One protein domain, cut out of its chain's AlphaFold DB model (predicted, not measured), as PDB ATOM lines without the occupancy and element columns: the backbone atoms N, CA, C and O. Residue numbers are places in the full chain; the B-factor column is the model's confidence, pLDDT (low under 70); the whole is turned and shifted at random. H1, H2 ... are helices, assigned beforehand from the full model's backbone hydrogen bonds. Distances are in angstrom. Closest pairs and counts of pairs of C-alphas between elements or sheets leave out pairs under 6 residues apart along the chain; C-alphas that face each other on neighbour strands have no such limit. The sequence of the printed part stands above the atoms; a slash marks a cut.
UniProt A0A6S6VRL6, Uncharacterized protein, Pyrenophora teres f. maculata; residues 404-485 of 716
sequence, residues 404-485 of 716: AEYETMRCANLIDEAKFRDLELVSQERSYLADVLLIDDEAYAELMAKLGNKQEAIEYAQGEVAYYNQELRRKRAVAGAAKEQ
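AT A GLANCE: This is residues 404 to 485 of the 716 residues of an uncharacterized protein of Pyrenophora teres f. maculata (UniProt A0A6S6VRL6). The long helix H4 and the helix H3 before it make a slanted helical hairpin, and the end of H4, residues 474 to 485, sticks out as a free arm. Two short helices, H1 and H2, pack on the first part of H3, residues 430 to 438, away from the hairpin's turn. The printed part has 82 residues with four named helices, in the order H1, H2, H3, H4, and no named strand; the class is all helix. It is only just loose, close to compact, with a radius of gyration of the C-alphas of 14.3 A, and elongated, spanning 49 by 27 by 20 A.

IN THESE COORDINATES: H4 is residues 454 to 485, 46.9 A from first to last C-alpha, and ends at C-alpha 485 at (28.396, -26.961, -63.527). H3 is residues 430 to 450, 30.4 A long, beginning at C-alpha 430 at (20.384, -15.944, -36.605). H2 is residues 411 to 419. H1 is residues 404 to 408, beginning at C-alpha 404 at (27.917, -10.852, -29.060).

HOW THE PARTS SIT: H3 is the hub, touching the three other helices. H4 touches it with residues 454 to 465 alone; they form a hairpin, at a steep tilt of 38 degrees, opposite ways, and their closest C-alphas, those of Asp 440 and Ala 461, are 4.6 A apart. H2 touches H3, the closest C-alphas being those of Cys 411 and Arg 430, 5.7 A apart; they run the same way at a tilt of 38 degrees, only just steep. H1 touches H3, with the C-alphas of Tyr 406 and Ala 434 closest at 5.2 A. H1 and H2 are close but not clearly touching. H1 and H2 are both apart from H4. Every O i to N i+4 pair is within hydrogen-bond range in H1, H2 and H3; in H4 it is 27 of 28.

THE WHOLE: The C-alphas farthest apart, those of Gly 452 and Gln 485, are 49.3 A apart. Without residues 474 to 485 the body spans 32 by 26 by 19 A. The printed part has no cut and no long link. Mean pLDDT of the printed part is 93.8, and no printed residue is under 70.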
ATOM      1  N   ALA A 404      28.270  -9.882 -30.092       89.94
ATOM      2  CA  ALA A 404      27.917 -10.852 -29.060       89.94
ATOM      3  C   ALA A 404      26.559 -10.556 -28.385       89.94
ATOM      4  O   ALA A 404      25.863 -11.488 -27.989       89.94
ATOM      5  N   GLU A 405      26.133  -9.292 -28.281       91.06
ATOM      6  CA  GLU A 405      24.819  -8.948 -27.725       91.06
ATOM      7  C   GLU A 405      23.694  -9.419 -28.655       91.06
ATOM      8  O   GLU A 405      22.772 -10.113 -28.205       91.06
ATOM      9  N   TYR A 406      23.821  -9.178 -29.964       93.31
ATOM     10  CA  TYR A 406      22.917  -9.737 -30.972       93.31
ATOM     11  C   TYR A 406      22.939 -11.275 -30.987       93.31
ATOM     12  O   TYR A 406      21.879 -11.906 -30.991       93.31
ATOM     13  N   GLU A 407      24.111 -11.900 -30.852       91.94
ATOM     14  CA  GLU A 407      24.250 -13.358 -30.718       91.94
ATOM     15  C   GLU A 407      23.683 -13.935 -29.403       91.94
ATOM     16  O   GLU A 407      23.470 -15.150 -29.307       91.94
ATOM     17  N   THR A 408      23.352 -13.114 -28.397       92.75
ATOM     18  CA  THR A 408      22.543 -13.554 -27.236       92.75
ATOM     19  C   THR A 408      21.036 -13.379 -27.438       92.75
ATOM     20  O   THR A 408      20.253 -14.119 -26.838       92.75
ATOM     21  N   MET A 409      20.591 -12.486 -28.329       91.81
ATOM     22  CA  MET A 409      19.165 -12.243 -28.571       91.81
ATOM     23  C   MET A 409      18.459 -13.418 -29.271       91.81
ATOM     24  O   MET A 409      19.033 -14.161 -30.070       91.81
ATOM     25  N   ARG A 410      17.170 -13.618 -28.965       94.19
ATOM     26  CA  ARG A 410      16.332 -14.620 -29.653       94.19
ATOM     27  C   ARG A 410      16.078 -14.184 -31.098       94.19
ATOM     28  O   ARG A 410      15.897 -12.998 -31.340       94.19
ATOM     29  N   CYS A 411      15.956 -15.135 -32.027       94.00
ATOM     30  CA  CYS A 411      15.712 -14.836 -33.446       94.00
ATOM     31  C   CYS A 411      14.463 -13.969 -33.671       94.00
ATOM     32  O   CYS A 411      14.511 -13.051 -34.475       94.00
ATOM     33  N   ALA A 412      13.382 -14.199 -32.913       93.50
ATOM     34  CA  ALA A 412      12.195 -13.340 -32.947       93.50
ATOM     35  C   ALA A 412      12.533 -11.878 -32.600       93.50
ATOM     36  O   ALA A 412      12.209 -10.986 -33.370       93.50
ATOM     37  N   ASN A 413      13.280 -11.641 -31.515       94.00
ATOM     38  CA  ASN A 413      13.715 -10.298 -31.125       94.00
ATOM     39  C   ASN A 413      14.594  -9.634 -32.199       94.00
ATOM     40  O   ASN A 413      14.483  -8.430 -32.385       94.00
ATOM     41  N   LEU A 414      15.466 -10.397 -32.873       95.06
ATOM     42  CA  LEU A 414      16.309  -9.897 -33.966       95.06
ATOM     43  C   LEU A 414      15.460  -9.504 -35.189       95.06
ATOM     44  O   LEU A 414      15.640  -8.425 -35.737       95.06
ATOM     45  N   ILE A 415      14.489 -10.339 -35.574       95.44
ATOM     46  CA  ILE A 415      13.548 -10.047 -36.668       95.44
ATOM     47  C   ILE A 415      12.680  -8.826 -36.331       95.44
ATOM     48  O   ILE A 415      12.487  -7.965 -37.185       95.44
ATOM     49  N   ASP A 416      12.170  -8.732 -35.102       94.12
ATOM     50  CA  ASP A 416      11.369  -7.593 -34.642       94.12
ATOM     51  C   ASP A 416      12.187  -6.294 -34.615       94.12
ATOM     52  O   ASP A 416      11.661  -5.233 -34.928       94.12
ATOM     53  N   GLU A 417      13.465  -6.364 -34.236       94.31
ATOM     54  CA  GLU A 417      14.370  -5.212 -34.177       94.31
ATOM     55  C   GLU A 417      14.807  -4.750 -35.577       94.31
ATOM     56  O   GLU A 417      14.804  -3.551 -35.833       94.31
ATOM     57  N   ALA A 418      15.088  -5.672 -36.505       94.50
ATOM     58  CA  ALA A 418      15.402  -5.339 -37.897       94.50
ATOM     59  C   ALA A 418      14.193  -4.744 -38.641       94.50
ATOM     60  O   ALA A 418      14.327  -3.737 -39.331       94.50
ATOM     61  N   LYS A 419      12.989  -5.298 -38.426       93.44
ATOM     62  CA  LYS A 419      11.730  -4.707 -38.916       93.44
ATOM     63  C   LYS A 419      11.454  -3.331 -38.320       93.44
ATOM     64  O   LYS A 419      10.891  -2.489 -38.997       93.44
ATOM     65  N   PHE A 420      11.833  -3.095 -37.064       93.12
ATOM     66  CA  PHE A 420      11.668  -1.791 -36.414       93.12
ATOM     67  C   PHE A 420      12.614  -0.708 -36.981       93.12
ATOM     68  O   PHE A 420      12.454   0.470 -36.670       93.12
ATOM     69  N   ARG A 421      13.589  -1.096 -37.810       92.56
ATOM     70  CA  ARG A 421      14.523  -0.213 -38.530       92.56
ATOM     71  C   ARG A 421      14.310  -0.243 -40.054       92.56
ATOM     72  O   ARG A 421      15.167   0.233 -40.794       92.56
ATOM     73  N   ASP A 422      13.210  -0.851 -40.506       92.88
ATOM     74  CA  ASP A 422      12.842  -1.036 -41.917       92.88
ATOM     75  C   ASP A 422      13.941  -1.692 -42.791       92.88
ATOM     76  O   ASP A 422      14.039  -1.447 -43.991       92.88
ATOM     77  N   LEU A 423      14.769  -2.565 -42.196       94.62
ATOM     78  CA  LEU A 423      15.871  -3.239 -42.897       94.62
ATOM     79  C   LEU A 423      15.372  -4.343 -43.843       94.62
ATOM     80  O   LEU A 423      14.559  -5.193 -43.464       94.62
ATOM     81  N   GLU A 424      15.932  -4.396 -45.054       92.81
ATOM     82  CA  GLU A 424      15.691  -5.493 -45.997       92.81
ATOM     83  C   GLU A 424      16.359  -6.795 -45.505       92.81
ATOM     84  O   GLU A 424      17.530  -6.796 -45.123       92.81
ATOM     85  N   LEU A 425      15.638  -7.926 -45.543       94.56
ATOM     86  CA  LEU A 425      16.116  -9.217 -45.029       94.56
ATOM     87  C   LEU A 425      16.110 -10.332 -46.090       94.56
ATOM     88  O   LEU A 425      15.065 -10.786 -46.549       94.56
ATOM     89  N   VAL A 426      17.304 -10.841 -46.401       92.69
ATOM     90  CA  VAL A 426      17.606 -11.934 -47.354       92.69
ATOM     91  C   VAL A 426      17.654 -13.318 -46.673       92.69
ATOM     92  O   VAL A 426      17.771 -14.361 -47.328       92.69
ATOM     93  N   SER A 427      17.577 -13.363 -45.341       92.62
ATOM     94  CA  SER A 427      17.453 -14.588 -44.543       92.62
ATOM     95  C   SER A 427      16.795 -14.303 -43.186       92.62
ATOM     96  O   SER A 427      16.760 -13.169 -42.720       92.62
ATOM     97  N   GLN A 428      16.300 -15.355 -42.533       93.38
ATOM     98  CA  GLN A 428      15.861 -15.339 -41.125       93.38
ATOM     99  C   GLN A 428      16.827 -16.124 -40.217       93.38
ATOM    100  O   GLN A 428      16.514 -16.448 -39.070       93.38
ATOM    101  N   GLU A 429      18.004 -16.471 -40.741       94.38
ATOM    102  CA  GLU A 429      19.060 -17.157 -40.005       94.38
ATOM    103  C   GLU A 429      19.711 -16.226 -38.971       94.38
ATOM    104  O   GLU A 429      19.968 -15.054 -39.239       94.38
ATOM    105  N   ARG A 430      19.977 -16.748 -37.770       93.62
ATOM    106  CA  ARG A 430      20.384 -15.944 -36.605       93.62
ATOM    107  C   ARG A 430      21.731 -15.236 -36.775       93.62
ATOM    108  O   ARG A 430      21.881 -14.139 -36.256       93.62
ATOM    109  N   SER A 431      22.673 -15.872 -37.468       93.62
ATOM    110  CA  SER A 431      23.981 -15.323 -37.853       93.62
ATOM    111  C   SER A 431      23.794 -14.073 -38.709       93.62
ATOM    112  O   SER A 431      24.062 -12.972 -38.248       93.62
ATOM    113  N   TYR A 432      23.180 -14.244 -39.881       95.69
ATOM    114  CA  TYR A 432      22.839 -13.168 -40.811       95.69
ATOM    115  C   TYR A 432      22.047 -12.021 -40.154       95.69
ATOM    116  O   TYR A 432      22.335 -10.856 -40.397       95.69
ATOM    117  N   LEU A 433      21.070 -12.330 -39.293       96.31
ATOM    118  CA  LEU A 433      20.300 -11.304 -38.577       96.31
ATOM    119  C   LEU A 433      21.149 -10.503 -37.576       96.31
ATOM    120  O   LEU A 433      20.877  -9.324 -37.365       96.31
ATOM    121  N   ALA A 434      22.148 -11.128 -36.948       95.81
ATOM    122  CA  ALA A 434      23.099 -10.441 -36.077       95.81
ATOM    123  C   ALA A 434      24.136  -9.639 -36.885       95.81
ATOM    124  O   ALA A 434      24.495  -8.546 -36.464       95.81
ATOM    125  N   ASP A 435      24.562 -10.147 -38.046       95.56
ATOM    126  CA  ASP A 435      25.450  -9.443 -38.979       95.56
ATOM    127  C   ASP A 435      24.788  -8.162 -39.515       95.56
ATOM    128  O   ASP A 435      25.362  -7.084 -39.411       95.56
ATOM    129  N   VAL A 436      23.549  -8.251 -40.011       97.00
ATOM    130  CA  VAL A 436      22.796  -7.106 -40.557       97.00
ATOM    131  C   VAL A 436      22.543  -6.016 -39.514       97.00
ATOM    132  O   VAL A 436      22.725  -4.838 -39.808       97.00
ATOM    133  N   LEU A 437      22.146  -6.390 -38.292       96.75
ATOM    134  CA  LEU A 437      21.906  -5.419 -37.216       96.75
ATOM    135  C   LEU A 437      23.193  -4.774 -36.689       96.75
ATOM    136  O   LEU A 437      23.141  -3.648 -36.201       96.75
ATOM    137  N   LEU A 438      24.332  -5.466 -36.797       96.94
ATOM    138  CA  LEU A 438      25.641  -4.899 -36.491       96.94
ATOM    139  C   LEU A 438      26.082  -3.906 -37.575       96.94
ATOM    140  O   LEU A 438      26.468  -2.799 -37.228       96.94
ATOM    141  N   ILE A 439      25.959  -4.262 -38.859       96.69
ATOM    142  CA  ILE A 439      26.315  -3.389 -39.994       96.69
ATOM    143  C   ILE A 439      25.517  -2.077 -39.949       96.69
ATOM    144  O   ILE A 439      26.103  -1.003 -40.051       96.69
ATOM    145  N   ASP A 440      24.199  -2.142 -39.720       97.12
ATOM    146  CA  ASP A 440      23.367  -0.940 -39.567       97.12
ATOM    147  C   ASP A 440      23.748  -0.109 -38.321       97.12
ATOM    148  O   ASP A 440      23.644   1.113 -38.352       97.12
ATOM    149  N   ASP A 441      24.245  -0.715 -37.239       95.94
ATOM    150  CA  ASP A 441      24.744   0.044 -36.082       95.94
ATOM    151  C   ASP A 441      26.124   0.668 -36.303       95.94
ATOM    152  O   ASP A 441      26.338   1.805 -35.883       95.94
ATOM    153  N   GLU A 442      27.045  -0.048 -36.949       96.06
ATOM    154  CA  GLU A 442      28.397   0.421 -37.266       96.06
ATOM    155  C   GLU A 442      28.337   1.586 -38.265       96.06
ATOM    156  O   GLU A 442      28.844   2.670 -37.964       96.06
ATOM    157  N   ALA A 443      27.608   1.429 -39.376       95.56
ATOM    158  CA  ALA A 443      27.407   2.480 -40.375       95.56
ATOM    159  C   ALA A 443      26.644   3.698 -39.813       95.56
ATOM    160  O   ALA A 443      27.034   4.847 -40.055       95.56
ATOM    161  N   TYR A 444      25.599   3.475 -39.000       96.19
ATOM    162  CA  TYR A 444      24.883   4.567 -38.332       96.19
ATOM    163  C   TYR A 444      25.795   5.321 -37.358       96.19
ATOM    164  O   TYR A 444      25.783   6.552 -37.333       96.19
ATOM    165  N   ALA A 445      26.591   4.612 -36.549       94.75
ATOM    166  CA  ALA A 445      27.511   5.235 -35.603       94.75
ATOM    167  C   ALA A 445      28.621   6.021 -36.317       94.75
ATOM    168  O   ALA A 445      28.946   7.130 -35.886       94.75
ATOM    169  N   GLU A 446      29.157   5.494 -37.419       94.31
ATOM    170  CA  GLU A 446      30.181   6.162 -38.217       94.31
ATOM    171  C   GLU A 446      29.662   7.468 -38.835       94.31
ATOM    172  O   GLU A 446      30.289   8.518 -38.660       94.31
ATOM    173  N   LEU A 447      28.498   7.462 -39.498       94.25
ATOM    174  CA  LEU A 447      27.975   8.697 -40.091       94.25
ATOM    175  C   LEU A 447      27.459   9.686 -39.033       94.25
ATOM    176  O   LEU A 447      27.656  10.894 -39.173       94.25
ATOM    177  N   MET A 448      26.895   9.201 -37.921       94.50
ATOM    178  CA  MET A 448      26.571  10.051 -36.767       94.50
ATOM    179  C   MET A 448      27.809  10.731 -36.172       94.50
ATOM    180  O   MET A 448      27.695  11.864 -35.707       94.50
ATOM    181  N   ALA A 449      28.976  10.080 -36.187       93.12
ATOM    182  CA  ALA A 449      30.233  10.673 -35.733       93.12
ATOM    183  C   ALA A 449      30.812  11.687 -36.739       93.12
ATOM    184  O   ALA A 449      31.410  12.676 -36.319       93.12
ATOM    185  N   LYS A 450      30.619  11.467 -38.049       92.94
ATOM    186  CA  LYS A 450      31.084  12.369 -39.122       92.94
ATOM    187  C   LYS A 450      30.219  13.627 -39.277       92.94
ATOM    188  O   LYS A 450      30.763  14.723 -39.377       92.94
ATOM    189  N   LEU A 451      28.893  13.470 -39.325       92.69
ATOM    190  CA  LEU A 451      27.948  14.520 -39.738       92.69
ATOM    191  C   LEU A 451      26.955  14.934 -38.642       92.69
ATOM    192  O   LEU A 451      26.399  16.029 -38.689       92.69
ATOM    193  N   GLY A 452      26.679  14.064 -37.665       91.12
ATOM    194  CA  GLY A 452      25.675  14.303 -36.618       91.12
ATOM    195  C   GLY A 452      24.211  14.306 -37.092       91.12
ATOM    196  O   GLY A 452      23.303  14.412 -36.258       91.12
ATOM    197  N   ASN A 453      23.960  14.177 -38.398       93.44
ATOM    198  CA  ASN A 453      22.626  14.137 -38.986       93.44
ATOM    199  C   ASN A 453      22.005  12.738 -38.859       93.44
ATOM    200  O   ASN A 453      22.491  11.764 -39.426       93.44
ATOM    201  N   LYS A 454      20.893  12.643 -38.123       92.50
ATOM    202  CA  LYS A 454      20.241  11.364 -37.800       92.50
ATOM    203  C   LYS A 454      19.526  10.711 -38.973       92.50
ATOM    204  O   LYS A 454      19.424   9.492 -38.973       92.50
ATOM    205  N   GLN A 455      18.986  11.501 -39.899       93.62
ATOM    206  CA  GLN A 455      18.198  10.969 -41.013       93.62
ATOM    207  C   GLN A 455      19.131  10.336 -42.050       93.62
ATOM    208  O   GLN A 455      19.049   9.146 -42.326       93.62
ATOM    209  N   GLU A 456      20.114  11.118 -42.482       93.19
ATOM    210  CA  GLU A 456      21.200  10.728 -43.384       93.19
ATOM    211  C   GLU A 456      21.994   9.521 -42.844       93.19
ATOM    212  O   GLU A 456      22.322   8.607 -43.592       93.19
ATOM    213  N   ALA A 457      22.220   9.441 -41.524       94.00
ATOM    214  CA  ALA A 457      22.855   8.277 -40.900       94.00
ATOM    215  C   ALA A 457      21.983   7.006 -40.889       94.00
ATOM    216  O   ALA A 457      22.533   5.908 -40.838       94.00
ATOM    217  N   ILE A 458      20.648   7.119 -40.921       94.06
ATOM    218  CA  ILE A 458      19.747   5.964 -41.091       94.06
ATOM    219  C   ILE A 458      19.754   5.518 -42.554       94.06
ATOM    220  O   ILE A 458      19.918   4.333 -42.821       94.06
ATOM    221  N   GLU A 459      19.636   6.460 -43.488       94.62
ATOM    222  CA  GLU A 459      19.625   6.192 -44.931       94.62
ATOM    223  C   GLU A 459      20.944   5.549 -45.394       94.62
ATOM    224  O   GLU A 459      20.928   4.546 -46.108       94.62
ATOM    225  N   TYR A 460      22.086   6.040 -44.904       95.69
ATOM    226  CA  TYR A 460      23.397   5.434 -45.150       95.69
ATOM    227  C   TYR A 460      23.512   4.014 -44.571       95.69
ATOM    228  O   TYR A 460      23.931   3.094 -45.272       95.69
ATOM    229  N   ALA A 461      23.079   3.802 -43.324       96.00
ATOM    230  CA  ALA A 461      23.113   2.485 -42.683       96.00
ATOM    231  C   ALA A 461      22.206   1.452 -43.380       96.00
ATOM    232  O   ALA A 461      22.585   0.289 -43.542       96.00
ATOM    233  N   GLN A 462      21.034   1.883 -43.854       95.69
ATOM    234  CA  GLN A 462      20.153   1.079 -44.701       95.69
ATOM    235  C   GLN A 462      20.806   0.765 -46.059       95.69
ATOM    236  O   GLN A 462      20.681  -0.361 -46.546       95.69
ATOM    237  N   GLY A 463      21.553   1.715 -46.636       94.88
ATOM    238  CA  GLY A 463      22.351   1.529 -47.851       94.88
ATOM    239  C   GLY A 463      23.446   0.466 -47.709       94.88
ATOM    240  O   GLY A 463      23.523  -0.441 -48.537       94.88
ATOM    241  N   GLU A 464      24.238   0.507 -46.634       96.94
ATOM    242  CA  GLU A 464      25.278  -0.498 -46.349       96.94
ATOM    243  C   GLU A 464      24.683  -1.907 -46.146       96.94
ATOM    244  O   GLU A 464      25.192  -2.896 -46.684       96.94
ATOM    245  N   VAL A 465      23.536  -2.020 -45.461       96.88
ATOM    246  CA  VAL A 465      22.795  -3.291 -45.355       96.88
ATOM    247  C   VAL A 465      22.287  -3.770 -46.722       96.88
ATOM    248  O   VAL A 465      22.381  -4.963 -47.026       96.88
ATOM    249  N   ALA A 466      21.782  -2.873 -47.574       95.50
ATOM    250  CA  ALA A 466      21.334  -3.215 -48.924       95.50
ATOM    251  C   ALA A 466      22.496  -3.685 -49.822       95.50
ATOM    252  O   ALA A 466      22.348  -4.670 -50.553       95.50
ATOM    253  N   TYR A 467      23.668  -3.053 -49.714       96.25
ATOM    254  CA  TYR A 467      24.895  -3.454 -50.404       96.25
ATOM    255  C   TYR A 467      25.392  -4.831 -49.933       96.25
ATOM    256  O   TYR A 467      25.582  -5.739 -50.749       96.25
ATOM    257  N   TYR A 468      25.487  -5.053 -48.616       96.19
ATOM    258  CA  TYR A 468      25.803  -6.365 -48.037       96.19
ATOM    259  C   TYR A 468      24.827  -7.455 -48.515       96.19
ATOM    260  O   TYR A 468      25.238  -8.553 -48.902       96.19
ATOM    261  N   ASN A 469      23.527  -7.146 -48.565       96.12
ATOM    262  CA  ASN A 469      22.495  -8.036 -49.092       96.12
ATOM    263  C   ASN A 469      22.683  -8.346 -50.587       96.12
ATOM    264  O   ASN A 469      22.515  -9.499 -50.998       96.12
ATOM    265  N   GLN A 470      23.027  -7.351 -51.410       94.81
ATOM    266  CA  GLN A 470      23.324  -7.521 -52.835       94.81
ATOM    267  C   GLN A 470      24.535  -8.437 -53.049       94.81
ATOM    268  O   GLN A 470      24.477  -9.369 -53.855       94.81
ATOM    269  N   GLU A 471      25.602  -8.246 -52.280       93.56
ATOM    270  CA  GLU A 471      26.806  -9.064 -52.388       93.56
ATOM    271  C   GLU A 471      26.585 -10.494 -51.860       93.56
ATOM    272  O   GLU A 471      27.045 -11.472 -52.460       93.56
ATOM    273  N   LEU A 472      25.776 -10.667 -50.809       93.19
ATOM    274  CA  LEU A 472      25.338 -11.986 -50.345       93.19
ATOM    275  C   LEU A 472      24.482 -12.714 -51.402       93.19
ATOM    276  O   LEU A 472      24.600 -13.936 -51.554       93.19
ATOM    277  N   ARG A 473      23.655 -11.986 -52.170       92.44
ATOM    278  CA  ARG A 473      22.922 -12.523 -53.334       92.44
ATOM    279  C   ARG A 473      23.889 -12.959 -54.445       92.44
ATOM    280  O   ARG A 473      23.769 -14.095 -54.905       92.44
ATOM    281  N   ARG A 474      24.885 -12.136 -54.821       93.00
ATOM    282  CA  ARG A 474      25.913 -12.498 -55.826       93.00
ATOM    283  C   ARG A 474      26.691 -13.752 -55.421       93.00
ATOM    284  O   ARG A 474      26.737 -14.711 -56.191       93.00
ATOM    285  N   LYS A 475      27.218 -13.799 -54.192       91.88
ATOM    286  CA  LYS A 475      27.940 -14.966 -53.651       91.88
ATOM    287  C   LYS A 475      27.093 -16.249 -53.691       91.88
ATOM    288  O   LYS A 475      27.602 -17.309 -54.058       91.88
ATOM    289  N   ARG A 476      25.791 -16.168 -53.379       90.12
ATOM    290  CA  ARG A 476      24.855 -17.307 -53.486       90.12
ATOM    291  C   ARG A 476      24.601 -17.739 -54.934       90.12
ATOM    292  O   ARG A 476      24.533 -18.941 -55.176       90.12
ATOM    293  N   ALA A 477      24.492 -16.802 -55.877       90.94
ATOM    294  CA  ALA A 477      24.306 -17.107 -57.297       90.94
ATOM    295  C   ALA A 477      25.529 -17.831 -57.893       90.94
ATOM    296  O   ALA A 477      25.375 -18.900 -58.482       90.94
ATOM    297  N   VAL A 478      26.745 -17.326 -57.646       92.62
ATOM    298  CA  VAL A 478      28.004 -17.964 -58.086       92.62
ATOM    299  C   VAL A 478      28.152 -19.368 -57.485       92.62
ATOM    300  O   VAL A 478      28.409 -20.331 -58.205       92.62
ATOM    301  N   ALA A 479      27.895 -19.526 -56.181       89.25
ATOM    302  CA  ALA A 479      27.920 -20.832 -55.519       89.25
ATOM    303  C   ALA A 479      26.785 -21.784 -55.958       89.25
ATOM    304  O   ALA A 479      26.844 -22.980 -55.661       89.25
ATOM    305  N   GLY A 480      25.745 -21.272 -56.624       90.25
ATOM    306  CA  GLY A 480      24.715 -22.056 -57.306       90.25
ATOM    307  C   GLY A 480      25.194 -22.538 -58.674       90.25
ATOM    308  O   GLY A 480      25.202 -23.742 -58.921       90.25
ATOM    309  N   ALA A 481      25.677 -21.617 -59.513       89.75
ATOM    310  CA  ALA A 481      26.197 -21.909 -60.850       89.75
ATOM    311  C   ALA A 481      27.345 -22.933 -60.819       89.75
ATOM    312  O   ALA A 481      27.305 -23.913 -61.556       89.75
ATOM    313  N   ALA A 482      28.305 -22.784 -59.897       91.12
ATOM    314  CA  ALA A 482      29.405 -23.738 -59.733       91.12
ATOM    315  C   ALA A 482      28.919 -25.159 -59.376       91.12
ATOM    316  O   ALA A 482      29.457 -26.150 -59.864       91.12
ATOM    317  N   LYS A 483      27.862 -25.285 -58.558       89.56
ATOM    318  CA  LYS A 483      27.257 -26.592 -58.239       89.56
ATOM    319  C   LYS A 483      26.517 -27.176 -59.433       89.56
ATOM    320  O   LYS A 483      26.577 -28.384 -59.640       89.56
ATOM    321  N   GLU A 484      25.831 -26.345 -60.215       89.75
ATOM    322  CA  GLU A 484      25.167 -26.809 -61.429       89.75
ATOM    323  C   GLU A 484      26.184 -27.268 -62.482       89.75
ATOM    324  O   GLU A 484      25.994 -28.328 -63.072       89.75
ATOM    325  N   GLN A 485      27.294 -26.547 -62.659       89.00
ATOM    326  CA  GLN A 485      28.396 -26.961 -63.527       89.00
ATOM    327  C   GLN A 485      28.956 -28.330 -63.112       89.00
ATOM    328  O   GLN A 485      28.981 -29.242 -63.936       89.00
TER     329      GLN A 485